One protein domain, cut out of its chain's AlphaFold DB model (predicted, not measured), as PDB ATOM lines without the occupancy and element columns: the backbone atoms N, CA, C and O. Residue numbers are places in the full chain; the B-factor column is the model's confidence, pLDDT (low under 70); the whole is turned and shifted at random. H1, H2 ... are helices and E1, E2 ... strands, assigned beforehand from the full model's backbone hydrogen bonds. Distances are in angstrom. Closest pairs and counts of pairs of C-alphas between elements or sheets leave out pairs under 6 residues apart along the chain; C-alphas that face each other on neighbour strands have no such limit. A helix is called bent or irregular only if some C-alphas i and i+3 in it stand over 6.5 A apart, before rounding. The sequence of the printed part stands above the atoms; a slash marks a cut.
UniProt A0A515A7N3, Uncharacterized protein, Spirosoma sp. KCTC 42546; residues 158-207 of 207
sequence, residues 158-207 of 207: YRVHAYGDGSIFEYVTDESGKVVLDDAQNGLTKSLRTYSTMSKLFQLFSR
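AT A GLANCE: This is residues 158 to 207 of the 207 residues of an uncharacterized protein of Spirosoma sp. KCTC 42546 (UniProt A0A515A7N3). A small sheet of three short antiparallel strands, E1, E2 and E3, makes one end of this domain, and one long helix, H1, leads away from it, so that the whole has the outline of a rod. H1 only grazes the sheet with its residues 189 to 190, near its beginning, and its far part, residues 198 to 205, sticks out together with the tail 206 to 207. The printed part has 50 residues, with three named strands and one named helix in the order E1, E2, E3, H1; the sheet runs E1, E2, E3 and is a meander, each strand the antiparallel neighbour of the one before. The class is mixed, helices and strands. The whole is loose, with a radius of gyration of the C-alphas of 13.4 A, and it spans 47 by 20 by 17 A.

IN THESE COORDINATES: The inner strand of the sheet is E2, residues 170 to 173, from Glu 170 to Thr 173, 10.3 A from first to last C-alpha. One edge strand is E1, residues 159 to 162, which begins at C-alpha 159 at (218.871, 229.079, 363.039) and measures 10.2 A. The other edge strand is E3, residues 179 to 182, from Val 179 to Asp 182, 7.0 A long. The helix H1 covers residues 187 to 205, 19 residues, and measures 26.7 A from first to last C-alpha. It begins at C-alpha 187 at (212.715, 239.317, 345.862) and ends at C-alpha 205 at (226.704, 260.566, 353.817). H1 is neither bent nor irregular.

HOW THE PARTS SIT: E1 and E2 are antiparallel neighbours and form a hairpin, with an angle of 151 degrees between their N-to-C directions. Their C-alphas 160 and 172 face each other at 4.5 A, as do those of 162 and 170, also at 4.5 A. N 161 and O 171 are within hydrogen-bond range at 2.8 A, and N 173 and O 159 at 2.8 A. On the other side of E2 is E3, again an antiparallel neighbour, at 166 degrees, and the two form a second hairpin. Here C-alphas 171 and 182 face each other at 4.3 A. N 172 and O 181 are within hydrogen-bond range at 2.8 A, and N 180 and O 172 at 2.9 A. The C-alphas of the sheet lie up to 3.1 A off the best plane through them. H1 is only just on the sheet, with 5 pairs of C-alphas within 10 A, and it only grazes the sheet with its residues 189 to 190. In the backbone of H1, every pair of O of residue i and N of residue i+4 is within hydrogen-bond range.

THE WHOLE: The two C-alphas farthest apart are those of Ser 176, between E2 and E3, and Arg 207, the chain's last residue, at 46.7 A. From the first to the last printed C-alpha, Tyr 158 to Arg 207, the distance is 38.9 A. Residues 198 to 207, of which 198 to 205 belong to H1, stand free; without them the body has 40 residues, spans 32 by 20 by 13 A and has a radius of gyration of 10.5 A. The printed part has no cut. The links from E2 to E3, with 5 residues, and from E3 to H1, with 4 residues, are tight; that from E1 to E2, with 7 residues, is short. The mean pLDDT of the printed part is 74.6. Confidence is low, under 70, at residue 166, residue 192 and residues 194 to 207; the mean is 64 in H1 and 89 in E2.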
ATOM      1  N   TYR A 158     214.738 227.744 365.114       92.12
ATOM      2  CA  TYR A 158     215.214 228.243 363.831       92.12
ATOM      3  C   TYR A 158     216.590 228.879 363.983       92.12
ATOM      4  O   TYR A 158     216.826 229.663 364.908       92.12
ATOM      5  N   ARG A 159     217.496 228.568 363.057       91.38
ATOM      6  CA  ARG A 159     218.871 229.079 363.039       91.38
ATOM      7  C   ARG A 159     219.053 230.034 361.877       91.38
ATOM      8  O   ARG A 159     218.617 229.742 360.773       91.38
ATOM      9  N   VAL A 160     219.694 231.165 362.134       88.75
ATOM     10  CA  VAL A 160     220.016 232.184 361.140       88.75
ATOM     11  C   VAL A 160     221.488 232.075 360.783       88.75
ATOM     12  O   VAL A 160     222.352 232.094 361.660       88.75
ATOM     13  N   HIS A 161     221.771 231.997 359.494       87.19
ATOM     14  CA  HIS A 161     223.111 231.853 358.950       87.19
ATOM     15  C   HIS A 161     223.408 233.017 358.015       87.19
ATOM     16  O   HIS A 161     222.540 233.471 357.273       87.19
ATOM     17  N   ALA A 162     224.649 233.490 358.048       83.12
ATOM     18  CA  ALA A 162     225.154 234.455 357.080       83.12
ATOM     19  C   ALA A 162     225.845 233.712 355.932       83.12
ATOM     20  O   ALA A 162     226.441 232.653 356.149       83.12
ATOM     21  N   TYR A 163     225.814 234.279 354.728       80.12
ATOM     22  CA  TYR A 163     226.642 233.771 353.639       80.12
ATOM     23  C   TYR A 163     228.125 234.061 353.919       80.12
ATOM     24  O   TYR A 163     228.497 235.116 354.437       80.12
ATOM     25  N   GLY A 164     228.990 233.093 353.603       71.25
ATOM     26  CA  GLY A 164     230.438 233.185 353.829       71.25
ATOM     27  C   GLY A 164     231.172 234.130 352.871       71.25
ATOM     28  O   GLY A 164     232.360 234.372 353.050       71.25
ATOM     29  N   ASP A 165     230.473 234.677 351.878       74.31
ATOM     30  CA  ASP A 165     230.990 235.600 350.861       74.31
ATOM     31  C   ASP A 165     231.078 237.060 351.342       74.31
ATOM     32  O   ASP A 165     231.458 237.949 350.582       74.31
ATOM     33  N   GLY A 166     230.726 237.323 352.605       66.56
ATOM     34  CA  GLY A 166     230.691 238.673 353.163       66.56
ATOM     35  C   GLY A 166     229.467 239.481 352.731       66.56
ATOM     36  O   GLY A 166     229.409 240.681 353.005       66.56
ATOM     37  N   SER A 167     228.481 238.853 352.081       72.12
ATOM     38  CA  SER A 167     227.231 239.521 351.748       72.12
ATOM     39  C   SER A 167     226.416 239.855 352.999       72.12
ATOM     40  O   SER A 167     226.533 239.244 354.064       72.12
ATOM     41  N   ILE A 168     225.565 240.873 352.863       71.69
ATOM     42  CA  ILE A 168     224.664 241.300 353.936       71.69
ATOM     43  C   ILE A 168     223.465 240.367 354.103       71.69
ATOM     44  O   ILE A 168     222.698 240.585 355.034       71.69
ATOM     45  N   PHE A 169     223.259 239.406 353.198       81.19
ATOM     46  CA  PHE A 169     222.098 238.520 353.190       81.19
ATOM     47  C   PHE A 169     222.262 237.383 354.201       81.19
ATOM     48  O   PHE A 169     223.372 236.984 354.556       81.19
ATOM     49  N   GLU A 170     221.136 236.863 354.672       84.19
ATOM     50  CA  GLU A 170     221.086 235.745 355.608       84.19
ATOM     51  C   GLU A 170     220.005 234.755 355.170       84.19
ATOM     52  O   GLU A 170     219.086 235.098 354.425       84.19
ATOM     53  N   TYR A 171     220.116 233.522 355.646       88.44
ATOM     54  CA  TYR A 171     219.106 232.489 355.454       88.44
ATOM     55  C   TYR A 171     218.784 231.811 356.784       88.44
ATOM     56  O   TYR A 171     219.576 231.824 357.729       88.44
ATOM     57  N   VAL A 172     217.591 231.234 356.874       90.44
ATOM     58  CA  VAL A 172     217.059 230.598 358.075       90.44
ATOM     59  C   VAL A 172     216.843 229.117 357.813       90.44
ATOM     60  O   VAL A 172     216.204 228.747 356.826       90.44
ATOM     61  N   THR A 173     217.328 228.273 358.721       91.88
ATOM     62  CA  THR A 173     217.090 226.826 358.711       91.88
ATOM     63  C   THR A 173     216.211 226.396 359.879       91.88
ATOM     64  O   THR A 173     216.268 226.991 360.958       91.88
ATOM     65  N   ASP A 174     215.416 225.346 359.682       91.25
ATOM     66  CA  ASP A 174     214.718 224.646 360.765       91.25
ATOM     67  C   ASP A 174     215.638 223.654 361.516       91.25
ATOM     68  O   ASP A 174     216.848 223.604 361.276       91.25
ATOM     69  N   GLU A 175     215.071 222.866 362.438       88.25
ATOM     70  CA  GLU A 175     215.803 221.858 363.232       88.25
ATOM     71  C   GLU A 175     216.401 220.736 362.382       88.25
ATOM     72  O   GLU A 175     217.400 220.138 362.774       88.25
ATOM     73  N   SER A 176     215.810 220.459 361.215       89.38
ATOM     74  CA  SER A 176     216.299 219.451 360.273       89.38
ATOM     75  C   SER A 176     217.415 219.980 359.366       89.38
ATOM     76  O   SER A 176     217.979 219.227 358.575       89.38
ATOM     77  N   GLY A 177     217.740 221.274 359.470       86.25
ATOM     78  CA  GLY A 177     218.696 221.950 358.597       86.25
ATOM     79  C   GLY A 177     218.105 222.373 357.252       86.25
ATOM     80  O   GLY A 177     218.834 222.892 356.406       86.25
ATOM     81  N   LYS A 178     216.795 222.203 357.037       91.38
ATOM     82  CA  LYS A 178     216.129 222.643 355.811       91.38
ATOM     83  C   LYS A 178     216.017 224.164 355.807       91.38
ATOM     84  O   LYS A 178     215.567 224.762 356.785       91.38
ATOM     85  N   VAL A 179     216.388 224.789 354.691       89.94
ATOM     86  CA  VAL A 179     216.204 226.230 354.483       89.94
ATOM     87  C   VAL A 179     214.709 226.533 354.372       89.94
ATOM     88  O   VAL A 179     214.015 225.979 353.519       89.94
ATOM     89  N   VAL A 180     214.219 227.401 355.253       89.69
ATOM     90  CA  VAL A 180     212.814 227.837 355.298       89.69
ATOM     91  C   VAL A 180     212.637 229.272 354.809       89.69
ATOM     92  O   VAL A 180     211.566 229.617 354.320       89.69
ATOM     93  N   LEU A 181     213.684 230.095 354.909       85.38
ATOM     94  CA  LEU A 181     213.732 231.459 354.383       85.38
ATOM     95  C   LEU A 181     215.143 231.753 353.873       85.38
ATOM     96  O   LEU A 181     216.117 231.420 354.541       85.38
ATOM     97  N   ASP A 182     215.243 232.394 352.717       85.94
ATOM     98  CA  ASP A 182     216.502 232.799 352.097       85.94
ATOM     99  C   ASP A 182     216.332 234.216 351.539       85.94
ATOM    100  O   ASP A 182     215.553 234.446 350.605       85.94
ATOM    101  N   ASP A 183     217.046 235.177 352.130       80.94
ATOM    102  CA  ASP A 183     216.925 236.578 351.740       80.94
ATOM    103  C   ASP A 183     217.477 236.867 350.342       80.94
ATOM    104  O   ASP A 183     217.034 237.825 349.707       80.94
ATOM    105  N   ALA A 184     218.447 236.079 349.870       76.75
ATOM    106  CA  ALA A 184     219.085 236.272 348.574       76.75
ATOM    107  C   ALA A 184     218.187 235.793 347.425       76.75
ATOM    108  O   ALA A 184     218.249 236.353 346.322       76.75
ATOM    109  N   GLN A 185     217.343 234.791 347.690       80.50
ATOM    110  CA  GLN A 185     216.420 234.216 346.709       80.50
ATOM    111  C   GLN A 185     215.028 234.855 346.717       80.50
ATOM    112  O   GLN A 185     214.347 234.843 345.691       80.50
ATOM    113  N   ASN A 186     214.597 235.452 347.831       76.75
ATOM    114  CA  ASN A 186     213.294 236.106 347.908       76.75
ATOM    115  C   ASN A 186     213.382 237.597 347.509       76.75
ATOM    116  O   ASN A 186     214.077 238.408 348.120       76.75
ATOM    117  N   GLY A 187     212.663 237.971 346.444       72.62
ATOM    118  CA  GLY A 187     212.715 239.317 345.862       72.62
ATOM    119  C   GLY A 187     212.292 240.434 346.822       72.62
ATOM    120  O   GLY A 187     212.884 241.512 346.791       72.62
ATOM    121  N   LEU A 188     211.330 240.164 347.712       70.25
ATOM    122  CA  LEU A 188     210.821 241.129 348.696       70.25
ATOM    123  C   LEU A 188     211.836 241.410 349.810       70.25
ATOM    124  O   LEU A 188     212.097 242.564 350.158       70.25
ATOM    125  N   THR A 189     212.433 240.356 350.367       70.62
ATOM    126  CA  THR A 189     213.462 240.464 351.413       70.62
ATOM    127  C   THR A 189     214.723 241.107 350.860       70.62
ATOM    128  O   THR A 189     215.291 241.996 351.497       70.62
ATOM    129  N   LYS A 190     215.107 240.752 349.630       73.38
ATOM    130  CA  LYS A 190     216.231 241.364 348.926       73.38
ATOM    131  C   LYS A 190     216.030 242.868 348.749       73.38
ATOM    132  O   LYS A 190     216.905 243.642 349.135       73.38
ATOM    133  N   SER A 191     214.866 243.301 348.250       71.56
ATOM    134  CA  SER A 191     214.574 244.728 348.054       71.56
ATOM    135  C   SER A 191     214.522 245.511 349.367       71.56
ATOM    136  O   SER A 191     215.096 246.597 349.451       71.56
ATOM    137  N   LEU A 192     213.890 244.956 350.409       68.44
ATOM    138  CA  LEU A 192     213.810 245.590 351.731       68.44
ATOM    139  C   LEU A 192     215.197 245.766 352.351       68.44
ATOM    140  O   LEU A 192     215.511 246.836 352.879       68.44
ATOM    141  N   ARG A 193     216.047 244.740 352.254       70.00
ATOM    142  CA  ARG A 193     217.392 244.768 352.828       70.00
ATOM    143  C   ARG A 193     218.267 245.784 352.097       70.00
ATOM    144  O   ARG A 193     218.813 246.667 352.753       70.00
ATOM    145  N   THR A 194     218.285 245.764 350.761       69.44
ATOM    146  CA  THR A 194     219.011 246.747 349.938       69.44
ATOM    147  C   THR A 194     218.536 248.180 350.186       69.44
ATOM    148  O   THR A 194     219.369 249.064 350.383       69.44
ATOM    149  N   TYR A 195     217.222 248.418 350.248       67.88
ATOM    150  CA  TYR A 195     216.675 249.745 350.535       67.88
ATOM    151  C   TYR A 195     217.050 250.227 351.942       67.88
ATOM    152  O   TYR A 195     217.489 251.363 352.106       67.88
ATOM    153  N   SER A 196     216.954 249.360 352.956       67.44
ATOM    154  CA  SER A 196     217.321 249.712 354.333       67.44
ATOM    155  C   SER A 196     218.807 250.068 354.467       67.44
ATOM    156  O   SER A 196     219.155 251.002 355.189       67.44
ATOM    157  N   THR A 197     219.687 249.361 353.752       66.19
ATOM    158  CA  THR A 197     221.132 249.610 353.766       66.19
ATOM    159  C   THR A 197     221.470 250.888 353.009       66.19
ATOM    160  O   THR A 197     222.203 251.724 353.531       66.19
ATOM    161  N   MET A 198     220.883 251.091 351.825       60.91
ATOM    162  CA  MET A 198     221.065 252.313 351.035       60.91
ATOM    163  C   MET A 198     220.539 253.543 351.773       60.91
ATOM    164  O   MET A 198     221.251 254.534 351.875       60.91
ATOM    165  N   SER A 199     219.345 253.475 352.366       54.88
ATOM    166  CA  SER A 199     218.777 254.577 353.150       54.88
ATOM    167  C   SER A 199     219.659 254.958 354.342       54.88
ATOM    168  O   SER A 199     219.797 256.146 354.629       54.88
ATOM    169  N   LYS A 200     220.269 253.981 355.024       60.00
ATOM    170  CA  LYS A 200     221.186 254.233 356.148       60.00
ATOM    171  C   LYS A 200     222.522 254.815 355.685       60.00
ATOM    172  O   LYS A 200     223.033 255.720 356.335       60.00
ATOM    173  N   LEU A 201     223.063 254.344 354.559       56.66
ATOM    174  CA  LEU A 201     224.272 254.911 353.952       56.66
ATOM    175  C   LEU A 201     224.028 256.351 353.493       56.66
ATOM    176  O   LEU A 201     224.792 257.237 353.853       56.66
ATOM    177  N   PHE A 202     222.925 256.619 352.791       57.34
ATOM    178  CA  PHE A 202     222.565 257.980 352.397       57.34
ATOM    179  C   PHE A 202     222.394 258.899 353.606       57.34
ATOM    180  O   PHE A 202     222.943 259.990 353.588       57.34
ATOM    181  N   GLN A 203     221.740 258.463 354.687       54.78
ATOM    182  CA  GLN A 203     221.641 259.268 355.914       54.78
ATOM    183  C   GLN A 203     222.995 259.554 356.583       54.78
ATOM    184  O   GLN A 203     223.148 260.605 357.202       54.78
ATOM    185  N   LEU A 204     223.959 258.637 356.477       52.19
ATOM    186  CA  LEU A 204     225.320 258.822 356.989       52.19
ATOM    187  C   LEU A 204     226.164 259.752 356.103       52.19
ATOM    188  O   LEU A 204     227.029 260.441 356.630       52.19
ATOM    189  N   PHE A 205     225.922 259.782 354.786       50.12
ATOM    190  CA  PHE A 205     226.704 260.566 353.817       50.12
ATOM    191  C   PHE A 205     226.048 261.883 353.375       50.12
ATOM    192  O   PHE A 205     226.718 262.724 352.786       50.12
ATOM    193  N   SER A 206     224.758 262.091 353.645       43.59
ATOM    194  CA  SER A 206     224.027 263.310 353.279       43.59
ATOM    195  C   SER A 206     223.988 264.363 354.397       43.59
ATOM    196  O   SER A 206     223.119 265.238 354.362       43.59
ATOM    197  N   ARG A 207     224.851 264.268 355.419       44.41
ATOM    198  CA  ARG A 207     224.925 265.231 356.530       44.41
ATOM    199  C   ARG A 207     226.346 265.583 356.938       44.41
ATOM    200  O   ARG A 207     227.073 264.666 357.371       44.41
TER     201      ARG A 207